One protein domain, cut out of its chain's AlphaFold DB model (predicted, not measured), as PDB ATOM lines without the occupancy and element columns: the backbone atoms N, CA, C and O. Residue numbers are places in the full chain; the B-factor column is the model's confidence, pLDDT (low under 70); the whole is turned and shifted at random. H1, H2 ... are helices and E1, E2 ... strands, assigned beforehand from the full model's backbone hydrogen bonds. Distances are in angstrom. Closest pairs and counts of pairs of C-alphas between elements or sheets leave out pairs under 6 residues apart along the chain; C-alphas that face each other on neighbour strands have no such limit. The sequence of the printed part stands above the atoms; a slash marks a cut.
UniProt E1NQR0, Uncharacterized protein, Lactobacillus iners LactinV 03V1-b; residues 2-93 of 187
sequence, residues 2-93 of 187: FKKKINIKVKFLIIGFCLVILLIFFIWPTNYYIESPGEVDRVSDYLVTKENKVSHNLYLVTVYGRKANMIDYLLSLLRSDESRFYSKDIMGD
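This is residues 2 to 93 of the 187 residues of an uncharacterized protein of Lactobacillus iners LactinV 03V1-b (UniProt E1NQR0). The model is a long rod: at one end residues 2 to 22, of which 8 to 22 belong to the single long helix H1, stick out, and a narrow ribbon of the two antiparallel strands E1 and E2 runs toward the other end, where residues 46 to 51, of which 46 belongs to H2, stand free. Near the helix end of the ribbon the short strand E3 adds a third strand beside E1, with H3 over one face of this small sheet and H4 on the opposite face. The printed part has 92 residues with four named helices and three named strands, in the order H1 E1 H2 E2 H3 E3 H4; the sheet runs E2 E1 E3, all antiparallel, and the class is mixed, helices and strands. The whole is extended, with a radius of gyration of the C-alphas of 24.0 A and spans of 88 by 32 by 20 A.

H1, residues 8 to 27, is only just not on the sheet, with 4 pairs of C-alphas within 10 A. After a tight link comes E1, residues 29 to 42, the inner strand, which bends by 75 degrees at residue 32. H2, residues 43 to 46, only grazes the sheet with residues 43 to 45. E2, residues 59 to 69, is an edge strand antiparallel to E1 at 162 degrees; N 36 and O 64 are 2.9 A apart and N 60 and O 41 2.8 A, within hydrogen-bond range. H3, residues 70 to 76, touches H1 at a steep tilt of 60 degrees, the same way; H1 touches it with residues 25 to 27 alone, and the closest C-alphas, those of Phe 26 and Met 70, are 4.9 A apart. H3 is on the sheet at a height of 8.1 A. E3, residues 83 to 86, is the other edge strand, antiparallel to E1 at 140 degrees, with N 33 and O 85 2.8 A apart. E2, H3 and E3 form a split strand-helix-strand unit, two strands running the same way with E1 between them, and its crossover is right-handed. H4, residues 87 to 91, is on the sheet on the opposite face from H3. In H1, H3 and H4 every O i to N i+4 pair is within hydrogen-bond range; H2 is too short for such a pair.

H1 begins at C-alpha 8 (24.597, 19.394, -62.767) and is 28.9 A long. E1 is 35.3 A long and ends at C-alpha 42 (6.971, -1.766, -118.145); E2 is 31.1 A long. H4 ends at C-alpha 91 (13.041, -17.854, -93.526).

The C-alphas farthest apart, those of Phe 2 and Glu 51, are 88.8 A apart. The printed part has no cut, and the link from H2 to E2, 12 residues, is long. The mean pLDDT of the printed part is 86.6; residues 2 to 6 and 52 to 53 are under 70.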
ATOM      1  N   PHE A   2      13.467  13.302 -49.152       42.28
ATOM      2  CA  PHE A   2      14.903  13.470 -49.448       42.28
ATOM      3  C   PHE A   2      15.117  13.838 -50.924       42.28
ATOM      4  O   PHE A   2      15.280  12.973 -51.781       42.28
ATOM      5  N   LYS A   3      15.126  15.139 -51.240       49.81
ATOM      6  CA  LYS A   3      15.552  15.643 -52.558       49.81
ATOM      7  C   LYS A   3      17.084  15.715 -52.581       49.81
ATOM      8  O   LYS A   3      17.677  16.740 -52.254       49.81
ATOM      9  N   LYS A   4      17.740  14.612 -52.952       57.53
ATOM     10  CA  LYS A   4      19.190  14.586 -53.204       57.53
ATOM     11  C   LYS A   4      19.467  15.491 -54.417       57.53
ATOM     12  O   LYS A   4      19.056  15.169 -55.531       57.53
ATOM     13  N   LYS A   5      20.090  16.662 -54.215       61.88
ATOM     14  CA  LYS A   5      20.497  17.570 -55.308       61.88
ATOM     15  C   LYS A   5      21.597  16.885 -56.126       61.88
ATOM     16  O   LYS A   5      22.773  16.961 -55.789       61.88
ATOM     17  N   ILE A   6      21.204  16.181 -57.186       64.00
ATOM     18  CA  ILE A   6      22.137  15.602 -58.159       64.00
ATOM     19  C   ILE A   6      22.889  16.757 -58.831       64.00
ATOM     20  O   ILE A   6      22.265  17.671 -59.376       64.00
ATOM     21  N   ASN A   7      24.220  16.715 -58.758       75.00
ATOM     22  CA  ASN A   7      25.122  17.727 -59.300       75.00
ATOM     23  C   ASN A   7      24.912  17.880 -60.823       75.00
ATOM     24  O   ASN A   7      24.697  16.885 -61.514       75.00
ATOM     25  N   ILE A   8      24.962  19.103 -61.363       76.50
ATOM     26  CA  ILE A   8      24.597  19.394 -62.767       76.50
ATOM     27  C   ILE A   8      25.447  18.573 -63.750       76.50
ATOM     28  O   ILE A   8      24.906  18.009 -64.697       76.50
ATOM     29  N   LYS A   9      26.745  18.390 -63.470       77.44
ATOM     30  CA  LYS A   9      27.636  17.525 -64.267       77.44
ATOM     31  C   LYS A   9      27.202  16.053 -64.264       77.44
ATOM     32  O   LYS A   9      27.269  15.395 -65.293       77.44
ATOM     33  N   VAL A  10      26.697  15.555 -63.132       81.00
ATOM     34  CA  VAL A  10      26.169  14.185 -63.006       81.00
ATOM     35  C   VAL A  10      24.840  14.052 -63.751       81.00
ATOM     36  O   VAL A  10      24.616  13.033 -64.389       81.00
ATOM     37  N   LYS A  11      23.989  15.090 -63.760       83.62
ATOM     38  CA  LYS A  11      22.783  15.105 -64.607       83.62
ATOM     39  C   LYS A  11      23.130  15.045 -66.093       83.62
ATOM     40  O   LYS A  11      22.539  14.237 -66.793       83.62
ATOM     41  N   PHE A  12      24.094  15.840 -66.562       84.50
ATOM     42  CA  PHE A  12      24.546  15.786 -67.958       84.50
ATOM     43  C   PHE A  12      25.155  14.428 -68.325       84.50
ATOM     44  O   PHE A  12      24.894  13.927 -69.412       84.50
ATOM     45  N   LEU A  13      25.895  13.799 -67.408       87.50
ATOM     46  CA  LEU A  13      26.456  12.463 -67.617       87.50
ATOM     47  C   LEU A  13      25.362  11.384 -67.670       87.50
ATOM     48  O   LEU A  13      25.387  10.537 -68.556       87.50
ATOM     49  N   ILE A  14      24.358  11.455 -66.788       88.38
ATOM     50  CA  ILE A  14      23.183  10.566 -66.817       88.38
ATOM     51  C   ILE A  14      22.388  10.756 -68.112       88.38
ATOM     52  O   ILE A  14      22.010   9.774 -68.740       88.38
ATOM     53  N   ILE A  15      22.161  12.002 -68.541       90.38
ATOM     54  CA  ILE A  15      21.455  12.306 -69.793       90.38
ATOM     55  C   ILE A  15      22.230  11.748 -70.986       90.38
ATOM     56  O   ILE A  15      21.639  11.059 -71.809       90.38
ATOM     57  N   GLY A  16      23.546  11.979 -71.054       91.62
ATOM     58  CA  GLY A  16      24.396  11.432 -72.112       91.62
ATOM     59  C   GLY A  16      24.365   9.903 -72.146       91.62
ATOM     60  O   GLY A  16      24.189   9.314 -73.207       91.62
ATOM     61  N   PHE A  17      24.442   9.257 -70.982       92.19
ATOM     62  CA  PHE A  17      24.349   7.802 -70.867       92.19
ATOM     63  C   PHE A  17      22.983   7.259 -71.318       92.19
ATOM     64  O   PHE A  17      22.925   6.306 -72.094       92.19
ATOM     65  N   CYS A  18      21.880   7.894 -70.911       91.88
ATOM     66  CA  CYS A  18      20.539   7.545 -71.387       91.88
ATOM     67  C   CYS A  18      20.400   7.710 -72.905       91.88
ATOM     68  O   CYS A  18      19.767   6.879 -73.552       91.88
ATOM     69  N   LEU A  19      21.005   8.750 -73.481       93.56
ATOM     70  CA  LEU A  19      20.958   9.020 -74.918       93.56
ATOM     71  C   LEU A  19      21.706   7.938 -75.710       93.56
ATOM     72  O   LEU A  19      21.209   7.464 -76.728       93.56
ATOM     73  N   VAL A  20      22.851   7.473 -75.201       93.31
ATOM     74  CA  VAL A  20      23.592   6.346 -75.789       93.31
ATOM     75  C   VAL A  20      22.775   5.053 -75.739       93.31
ATOM     76  O   VAL A  20      22.676   4.362 -76.750       93.31
ATOM     77  N   ILE A  21      22.139   4.740 -74.605       92.94
ATOM     78  CA  ILE A  21      21.262   3.560 -74.491       92.94
ATOM     79  C   ILE A  21      20.103   3.641 -75.489       92.94
ATOM     80  O   ILE A  21      19.784   2.652 -76.145       92.94
ATOM     81  N   LEU A  22      19.495   4.820 -75.627       92.88
ATOM     82  CA  LEU A  22      18.395   5.046 -76.559       92.88
ATOM     83  C   LEU A  22      18.828   4.829 -78.016       92.88
ATOM     84  O   LEU A  22      18.118   4.176 -78.776       92.88
ATOM     85  N   LEU A  23      20.009   5.323 -78.401       92.81
ATOM     86  CA  LEU A  23      20.564   5.100 -79.738       92.81
ATOM     87  C   LEU A  23      20.817   3.612 -80.010       92.81
ATOM     88  O   LEU A  23      20.465   3.119 -81.080       92.81
ATOM     89  N   ILE A  24      21.367   2.884 -79.035       92.50
ATOM     90  CA  ILE A  24      21.583   1.435 -79.155       92.50
ATOM     91  C   ILE A  24      20.249   0.705 -79.330       92.50
ATOM     92  O   ILE A  24      20.142  -0.152 -80.202       92.50
ATOM     93  N   PHE A  25      19.227   1.060 -78.545       92.44
ATOM     94  CA  PHE A  25      17.891   0.468 -78.648       92.44
ATOM     95  C   PHE A  25      17.292   0.645 -80.045       92.44
ATOM     96  O   PHE A  25      16.743  -0.295 -80.611       92.44
ATOM     97  N   PHE A  26      17.441   1.834 -80.619       92.25
ATOM     98  CA  PHE A  26      16.907   2.161 -81.933       92.25
ATOM     99  C   PHE A  26      17.596   1.421 -83.091       92.25
ATOM    100  O   PHE A  26      16.933   1.049 -84.060       92.25
ATOM    101  N   ILE A  27      18.900   1.164 -82.972       92.62
ATOM    102  CA  ILE A  27      19.690   0.425 -83.973       92.62
ATOM    103  C   ILE A  27      19.565  -1.097 -83.776       92.62
ATOM    104  O   ILE A  27      19.888  -1.871 -84.678       92.62
ATOM    105  N   TRP A  28      19.081  -1.550 -82.616       92.75
ATOM    106  CA  TRP A  28      19.000  -2.970 -82.293       92.75
ATOM    107  C   TRP A  28      18.110  -3.730 -83.295       92.75
ATOM    108  O   TRP A  28      16.981  -3.299 -83.566       92.75
ATOM    109  N   PRO A  29      18.586  -4.861 -83.854       89.75
ATOM    110  CA  PRO A  29      17.821  -5.633 -84.824       89.75
ATOM    111  C   PRO A  29      16.615  -6.302 -84.159       89.75
ATOM    112  O   PRO A  29      16.701  -6.816 -83.043       89.75
ATOM    113  N   THR A  30      15.492  -6.335 -84.868       92.00
ATOM    114  CA  THR A  30      14.287  -7.054 -84.441       92.00
ATOM    115  C   THR A  30      14.184  -8.416 -85.135       92.00
ATOM    116  O   THR A  30      14.947  -8.733 -86.051       92.00
ATOM    117  N   ASN A  31      13.205  -9.218 -84.713       91.25
ATOM    118  CA  ASN A  31      12.837 -10.480 -85.366       91.25
ATOM    119  C   ASN A  31      11.759 -10.286 -86.449       91.25
ATOM    120  O   ASN A  31      11.005 -11.216 -86.736       91.25
ATOM    121  N   TYR A  32      11.637  -9.078 -87.004       92.38
ATOM    122  CA  TYR A  32      10.667  -8.757 -88.044       92.38
ATOM    123  C   TYR A  32      11.361  -8.391 -89.353       92.38
ATOM    124  O   TYR A  32      12.407  -7.741 -89.372       92.38
ATOM    125  N   TYR A  33      10.733  -8.789 -90.450       92.19
ATOM    126  CA  TYR A  33      11.006  -8.295 -91.788       92.19
ATOM    127  C   TYR A  33       9.893  -7.347 -92.209       92.19
ATOM    128  O   TYR A  33       8.715  -7.589 -91.935       92.19
ATOM    129  N   ILE A  34      10.288  -6.266 -92.867       93.44
ATOM    130  CA  ILE A  34       9.376  -5.323 -93.498       93.44
ATOM    131  C   ILE A  34       9.460  -5.533 -95.003       93.44
ATOM    132  O   ILE A  34      10.547  -5.455 -95.580       93.44
ATOM    133  N   GLU A  35       8.308  -5.781 -95.610       92.88
ATOM    134  CA  GLU A  35       8.115  -5.755 -97.053       92.88
ATOM    135  C   GLU A  35       7.521  -4.410 -97.458       92.88
ATOM    136  O   GLU A  35       6.573  -3.918 -96.843       92.88
ATOM    137  N   SER A  36       8.095  -3.813 -98.494       93.50
ATOM    138  CA  SER A  36       7.691  -2.513 -99.029       93.50
ATOM    139  C   SER A  36       7.618  -2.570-100.555       93.50
ATOM    140  O   SER A  36       8.414  -3.297-101.167       93.50
ATOM    141  N   PRO A  37       6.685  -1.832-101.179       93.06
ATOM    142  CA  PRO A  37       6.611  -1.747-102.629       93.06
ATOM    143  C   PRO A  37       7.896  -1.127-103.181       93.06
ATOM    144  O   PRO A  37       8.465  -0.201-102.603       93.06
ATOM    145  N   GLY A  38       8.362  -1.672-104.296       91.81
ATOM    146  CA  GLY A  38       9.489  -1.154-105.051       91.81
ATOM    147  C   GLY A  38       9.059  -0.556-106.382       91.81
ATOM    148  O   GLY A  38       7.925  -0.112-106.561       91.81
ATOM    149  N   GLU A  39      10.001  -0.537-107.317       92.19
ATOM    150  CA  GLU A  39       9.810   0.021-108.653       92.19
ATOM    151  C   GLU A  39       8.816  -0.795-109.491       92.19
ATOM    152  O   GLU A  39       8.624  -1.999-109.286       92.19
ATOM    153  N   VAL A  40       8.178  -0.110-110.441       93.38
ATOM    154  CA  VAL A  40       7.233  -0.689-111.394       93.38
ATOM    155  C   VAL A  40       7.696  -0.336-112.798       93.38
ATOM    156  O   VAL A  40       7.500   0.790-113.256       93.38
ATOM    157  N   ASP A  41       8.260  -1.319-113.490       92.38
ATOM    158  CA  ASP A  41       8.784  -1.152-114.840       92.38
ATOM    159  C   ASP A  41       7.849  -1.782-115.867       92.38
ATOM    160  O   ASP A  41       7.229  -2.824-115.636       92.38
ATOM    161  N   ARG A  42       7.743  -1.177-117.049       91.38
ATOM    162  CA  ARG A  42       6.971  -1.766-118.145       91.38
ATOM    163  C   ARG A  42       7.810  -2.821-118.840       91.38
ATOM    164  O   ARG A  42       8.908  -2.552-119.315       91.38
ATOM    165  N   VAL A  43       7.262  -4.026-118.989       89.19
ATOM    166  CA  VAL A  43       7.976  -5.111-119.680       89.19
ATOM    167  C   VAL A  43       8.215  -4.771-121.154       89.19
ATOM    168  O   VAL A  43       9.203  -5.215-121.737       89.19
ATOM    169  N   SER A  44       7.348  -3.947-121.750       87.75
ATOM    170  CA  SER A  44       7.505  -3.469-123.124       87.75
ATOM    171  C   SER A  44       8.827  -2.764-123.385       87.75
ATOM    172  O   SER A  44       9.353  -2.877-124.489       87.75
ATOM    173  N   ASP A  45       9.382  -2.099-122.376       87.56
ATOM    174  CA  ASP A  45      10.564  -1.253-122.527       87.56
ATOM    175  C   ASP A  45      11.841  -2.095-122.712       87.56
ATOM    176  O   ASP A  45      12.849  -1.611-123.223       87.56
ATOM    177  N   TYR A  46      11.779  -3.391-122.378       86.19
ATOM    178  CA  TYR A  46      12.878  -4.352-122.527       86.19
ATOM    179  C   TYR A  46      12.724  -5.292-123.733       86.19
ATOM    180  O   TYR A  46      13.576  -6.158-123.951       86.19
ATOM    181  N   LEU A  47      11.645  -5.174-124.513       83.94
ATOM    182  CA  LEU A  47      11.345  -6.082-125.622       83.94
ATOM    183  C   LEU A  47      11.559  -5.407-126.977       83.94
ATOM    184  O   LEU A  47      10.934  -4.403-127.301       83.94
ATOM    185  N   VAL A  48      12.370  -6.036-127.829       80.38
ATOM    186  CA  VAL A  48      12.512  -5.651-129.238       80.38
ATOM    187  C   VAL A  48      11.798  -6.691-130.094       80.38
ATOM    188  O   VAL A  48      12.200  -7.855-130.134       80.38
ATOM    189  N   THR A  49      10.724  -6.292-130.778       77.94
ATOM    190  CA  THR A  49       9.953  -7.190-131.656       77.94
ATOM    191  C   THR A  49       9.897  -6.651-133.079       77.94
ATOM    192  O   THR A  49       9.909  -5.444-133.292       77.94
ATOM    193  N   LYS A  50       9.824  -7.549-134.070       75.00
ATOM    194  CA  LYS A  50       9.661  -7.162-135.483       75.00
ATOM    195  C   LYS A  50       8.234  -6.713-135.820       75.00
ATOM    196  O   LYS A  50       8.054  -5.961-136.766       75.00
ATOM    197  N   GLU A  51       7.234  -7.182-135.070       74.88
ATOM    198  CA  GLU A  51       5.811  -6.967-135.379       74.88
ATOM    199  C   GLU A  51       5.105  -5.948-134.464       74.88
ATOM    200  O   GLU A  51       3.888  -5.815-134.551       74.88
ATOM    201  N   ASN A  52       5.815  -5.240-133.573       63.06
ATOM    202  CA  ASN A  52       5.262  -4.242-132.631       63.06
ATOM    203  C   ASN A  52       4.081  -4.717-131.750       63.06
ATOM    204  O   ASN A  52       3.430  -3.916-131.084       63.06
ATOM    205  N   LYS A  53       3.810  -6.025-131.685       68.06
ATOM    206  CA  LYS A  53       2.763  -6.617-130.841       68.06
ATOM    207  C   LYS A  53       3.311  -6.905-129.448       68.06
ATOM    208  O   LYS A  53       3.488  -8.061-129.068       68.06
ATOM    209  N   VAL A  54       3.607  -5.855-128.693       72.88
ATOM    210  CA  VAL A  54       3.956  -5.992-127.275       72.88
ATOM    211  C   VAL A  54       2.779  -5.523-126.433       72.88
ATOM    212  O   VAL A  54       2.236  -4.439-126.642       72.88
ATOM    213  N   SER A  55       2.345  -6.367-125.495       74.75
ATOM    214  CA  SER A  55       1.303  -5.985-124.544       74.75
ATOM    215  C   SER A  55       1.834  -4.878-123.637       74.75
ATOM    216  O   SER A  55       2.798  -5.089-122.905       74.75
ATOM    217  N   HIS A  56       1.190  -3.713-123.674       76.75
ATOM    218  CA  HIS A  56       1.554  -2.554-122.851       76.75
ATOM    219  C   HIS A  56       1.023  -2.664-121.411       76.75
ATOM    220  O   HIS A  56       1.320  -1.821-120.571       76.75
ATOM    221  N   ASN A  57       0.251  -3.714-121.114       86.38
ATOM    222  CA  ASN A  57      -0.396  -3.917-119.816       86.38
ATOM    223  C   ASN A  57       0.380  -4.888-118.914       86.38
ATOM    224  O   ASN A  57      -0.175  -5.389-117.939       86.38
ATOM    225  N   LEU A  58       1.635  -5.199-119.257       89.81
ATOM    226  CA  LEU A  58       2.485  -6.086-118.471       89.81
ATOM    227  C   LEU A  58       3.563  -5.281-117.745       89.81
ATOM    228  O   LEU A  58       4.383  -4.608-118.373       89.81
ATOM    229  N   TYR A  59       3.569  -5.402-116.421       91.69
ATOM    230  CA  TYR A  59       4.456  -4.668-115.529       91.69
ATOM    231  C   TYR A  59       5.311  -5.636-114.713       91.69
ATOM    232  O   TYR A  59       4.818  -6.658-114.228       91.69
ATOM    233  N   LEU A  60       6.588  -5.303-114.567       91.88
ATOM    234  CA  LEU A  60       7.495  -5.906-113.612       91.88
ATOM    235  C   LEU A  60       7.415  -5.085-112.326       91.88
ATOM    236  O   LEU A  60       7.728  -3.900-112.332       91.88
ATOM    237  N   VAL A  61       6.972  -5.713-111.242       93.50
ATOM    238  CA  VAL A  61       6.860  -5.068-109.931       93.50
ATOM    239  C   VAL A  61       7.948  -5.599-109.009       93.50
ATOM    240  O   VAL A  61       8.132  -6.813-108.886       93.50
ATOM    241  N   THR A  62       8.669  -4.692-108.363       92.62
ATOM    242  CA  THR A  62       9.696  -5.024-107.377       92.62
ATOM    243  C   THR A  62       9.106  -4.928-105.976       92.62
ATOM    244  O   THR A  62       8.305  -4.043-105.689       92.62
ATOM    245  N   VAL A  63       9.503  -5.837-105.089       92.19
ATOM    246  CA  VAL A  63       9.175  -5.784-103.659       92.19
ATOM    247  C   VAL A  63      10.480  -5.844-102.883       92.19
ATOM    248  O   VAL A  63      11.290  -6.750-103.093       92.19
ATOM    249  N   TYR A  64      10.696  -4.877-101.996       90.06
ATOM    250  CA  TYR A  64      11.871  -4.840-101.134       90.06
ATOM    251  C   TYR A  64      11.545  -5.451 -99.778       90.06
ATOM    252  O   TYR A  64      10.662  -4.959 -99.078       90.06
ATOM    253  N   GLY A  65      12.295  -6.482 -99.392       89.44
ATOM    254  CA  GLY A  65      12.282  -7.053 -98.048       89.44
ATOM    255  C   GLY A  65      13.533  -6.642 -97.275       89.44
ATOM    256  O   GLY A  65      14.647  -6.815 -97.771       89.44
ATOM    257  N   ARG A  66      13.371  -6.110 -96.059       89.19
ATOM    258  CA  ARG A  66      14.495  -5.759 -95.172       89.19
ATOM    259  C   ARG A  66      14.253  -6.212 -93.739       89.19
ATOM    260  O   ARG A  66      13.123  -6.157 -93.253       89.19
ATOM    261  N   LYS A  67      15.320  -6.611 -93.043       90.25
ATOM    262  CA  LYS A  67      15.263  -6.895 -91.605       90.25
ATOM    263  C   LYS A  67      15.094  -5.583 -90.847       90.25
ATOM    264  O   LYS A  67      15.908  -4.678 -91.009       90.25
ATOM    265  N   ALA A  68      14.048  -5.480 -90.040       93.06
ATOM    266  CA  ALA A  68      13.724  -4.251 -89.332       93.06
ATOM    267  C   ALA A  68      14.615  -4.083 -88.094       93.06
ATOM    268  O   ALA A  68      14.712  -4.998 -87.268       93.06
ATOM    269  N   ASN A  69      15.219  -2.909 -87.917       94.38
ATOM    270  CA  ASN A  69      15.625  -2.459 -86.583       94.38
ATOM    271  C   ASN A  69      14.419  -1.850 -85.842       94.38
ATOM    272  O   ASN A  69      13.305  -1.778 -86.368       94.38
ATOM    273  N   MET A  70      14.619  -1.443 -84.593       93.06
ATOM    274  CA  MET A  70      13.534  -0.894 -83.782       93.06
ATOM    275  C   MET A  70      12.942   0.397 -84.370       93.06
ATOM    276  O   MET A  70      11.727   0.585 -84.308       93.06
ATOM    277  N   ILE A  71      13.757   1.271 -84.979       93.81
ATOM    278  CA  ILE A  71      13.237   2.463 -85.670       93.81
ATOM    279  C   ILE A  71      12.363   2.054 -86.857       93.81
ATOM    280  O   ILE A  71      11.243   2.545 -86.976       93.81
ATOM    281  N   ASP A  72      12.848   1.151 -87.710       92.62
ATOM    282  CA  ASP A  72      12.125   0.682 -88.893       92.62
ATOM    283  C   ASP A  72      10.774   0.083 -88.507       92.62
ATOM    284  O   ASP A  72       9.756   0.388 -89.125       92.62
ATOM    285  N   TYR A  73      10.752  -0.731 -87.448       93.38
ATOM    286  CA  TYR A  73       9.525  -1.331 -86.942       93.38
ATOM    287  C   TYR A  73       8.503  -0.262 -86.539       93.38
ATOM    288  O   TYR A  73       7.356  -0.317 -86.980       93.38
ATOM    289  N   LEU A  74       8.921   0.740 -85.758       92.56
ATOM    290  CA  LEU A  74       8.044   1.830 -85.325       92.56
ATOM    291  C   LEU A  74       7.567   2.695 -86.499       92.56
ATOM    292  O   LEU A  74       6.389   3.041 -86.559       92.56
ATOM    293  N   LEU A  75       8.452   3.010 -87.450       92.56
ATOM    294  CA  LEU A  75       8.100   3.774 -88.650       92.56
ATOM    295  C   LEU A  75       7.108   3.023 -89.539       92.56
ATOM    296  O   LEU A  75       6.200   3.645 -90.089       92.56
ATOM    297  N   SER A  76       7.225   1.698 -89.628       93.25
ATOM    298  CA  SER A  76       6.300   0.888 -90.421       93.25
ATOM    299  C   SER A  76       4.867   0.906 -89.878       93.25
ATOM    300  O   SER A  76       3.925   0.677 -90.628       93.25
ATOM    301  N   LEU A  77       4.656   1.202 -88.587       90.75
ATOM    302  CA  LEU A  77       3.304   1.340 -88.021       90.75
ATOM    303  C   LEU A  77       2.574   2.580 -88.552       90.75
ATOM    304  O   LEU A  77       1.347   2.619 -88.542       90.75
ATOM    305  N   LEU A  78       3.327   3.583 -89.007       93.69
ATOM    306  CA  LEU A  78       2.798   4.821 -89.577       93.69
ATOM    307  C   LEU A  78       2.630   4.735 -91.104       93.69
ATOM    308  O   LEU A  78       2.017   5.620 -91.696       93.69
ATOM    309  N   ARG A  79       3.173   3.690 -91.741       92.19
ATOM    310  CA  ARG A  79       3.173   3.477 -93.192       92.19
ATOM    311  C   ARG A  79       2.230   2.332 -93.552       92.19
ATOM    312  O   ARG A  79       2.492   1.179 -93.229       92.19
ATOM    313  N   SER A  80       1.110   2.645 -94.199       88.00
ATOM    314  CA  SER A  80       0.080   1.653 -94.548       88.00
ATOM    315  C   SER A  80       0.461   0.734 -95.712       88.00
ATOM    316  O   SER A  80      -0.196  -0.278 -95.930       88.00
ATOM    317  N   ASP A  81       1.479   1.110 -96.478       90.06
ATOM    318  CA  ASP A  81       2.027   0.392 -97.628       90.06
ATOM    319  C   ASP A  81       3.126  -0.615 -97.251       90.06
ATOM    320  O   ASP A  81       3.546  -1.411 -98.088       90.06
ATOM    321  N   GLU A  82       3.571  -0.622 -95.992       92.50
ATOM    322  CA  GLU A  82       4.557  -1.571 -95.480       92.50
ATOM    323  C   GLU A  82       3.876  -2.740 -94.748       92.50
ATOM    324  O   GLU A  82       3.066  -2.560 -93.833       92.50
ATOM    325  N   SER A  83       4.250  -3.967 -95.112       92.81
ATOM    326  CA  SER A  83       3.810  -5.190 -94.432       92.81
ATOM    327  C   SER A  83       4.901  -5.712 -93.501       92.81
ATOM    328  O   SER A  83       6.083  -5.676 -93.834       92.81
ATOM    329  N   ARG A  84       4.515  -6.209 -92.322       93.06
ATOM    330  CA  ARG A  84       5.436  -6.770 -91.320       93.06
ATOM    331  C   ARG A  84       5.221  -8.266 -91.186       93.06
ATOM    332  O   ARG A  84       4.107  -8.702 -90.908       93.06
ATOM    333  N   PHE A  85       6.308  -9.018 -91.247       92.62
ATOM    334  CA  PHE A  85       6.310 -10.464 -91.067       92.62
ATOM    335  C   PHE A  85       7.345 -10.869 -90.034       92.62
ATOM    336  O   PHE A  85       8.379 -10.214 -89.884       92.62
ATOM    337  N   TYR A  86       7.087 -11.953 -89.311       91.75
ATOM    338  CA  TYR A  86       8.090 -12.507 -88.417       91.75
ATOM    339  C   TYR A  86       9.189 -13.183 -89.248       91.75
ATOM    340  O   TYR A  86       8.887 -13.891 -90.209       91.75
ATOM    341  N   SER A  87      10.468 -13.000 -88.897       88.38
ATOM    342  CA  SER A  87      11.592 -13.525 -89.695       88.38
ATOM    343  C   SER A  87      11.480 -15.033 -89.942       88.38
ATOM    344  O   SER A  87      11.766 -15.498 -91.041       88.38
ATOM    345  N   LYS A  88      11.005 -15.791 -88.947       87.50
ATOM    346  CA  LYS A  88      10.802 -17.241 -89.066       87.50
ATOM    347  C   LYS A  88       9.705 -17.621 -90.071       87.50
ATOM    348  O   LYS A  88       9.793 -18.691 -90.659       87.50
ATOM    349  N   ASP A  89       8.703 -16.780 -90.299       88.50
ATOM    350  CA  ASP A  89       7.629 -17.107 -91.245       88.50
ATOM    351  C   ASP A  89       8.116 -17.003 -92.697       88.50
ATOM    352  O   ASP A  89       7.636 -17.724 -93.568       88.50
ATOM    353  N   ILE A  90       9.118 -16.151 -92.944       84.62
ATOM    354  CA  ILE A  90       9.759 -15.992 -94.255       84.62
ATOM    355  C   ILE A  90      10.909 -16.990 -94.440       84.62
ATOM    356  O   ILE A  90      11.047 -17.599 -95.501       84.62
ATOM    357  N   MET A  91      11.762 -17.136 -93.423       83.81
ATOM    358  CA  MET A  91      13.041 -17.854 -93.526       83.81
ATOM    359  C   MET A  91      13.004 -19.271 -92.944       83.81
ATOM    360  O   MET A  91      13.954 -20.036 -93.116       83.81
ATOM    361  N   GLY A  92      11.937 -19.643 -92.237       83.69
ATOM    362  CA  GLY A  92      11.902 -20.868 -91.447       83.69
ATOM    363  C   GLY A  92      12.975 -20.858 -90.356       83.69
ATOM    364  O   GLY A  92      13.192 -19.850 -89.683       83.69
ATOM    365  N   ASP A  93      13.667 -21.984 -90.208       80.69
ATOM    366  CA  ASP A  93      14.756 -22.161 -89.238       80.69
ATOM    367  C   ASP A  93      16.141 -21.787 -89.817       80.69
ATOM    368  O   ASP A  93      17.179 -22.087 -89.220       80.69
TER     369      ASP A  93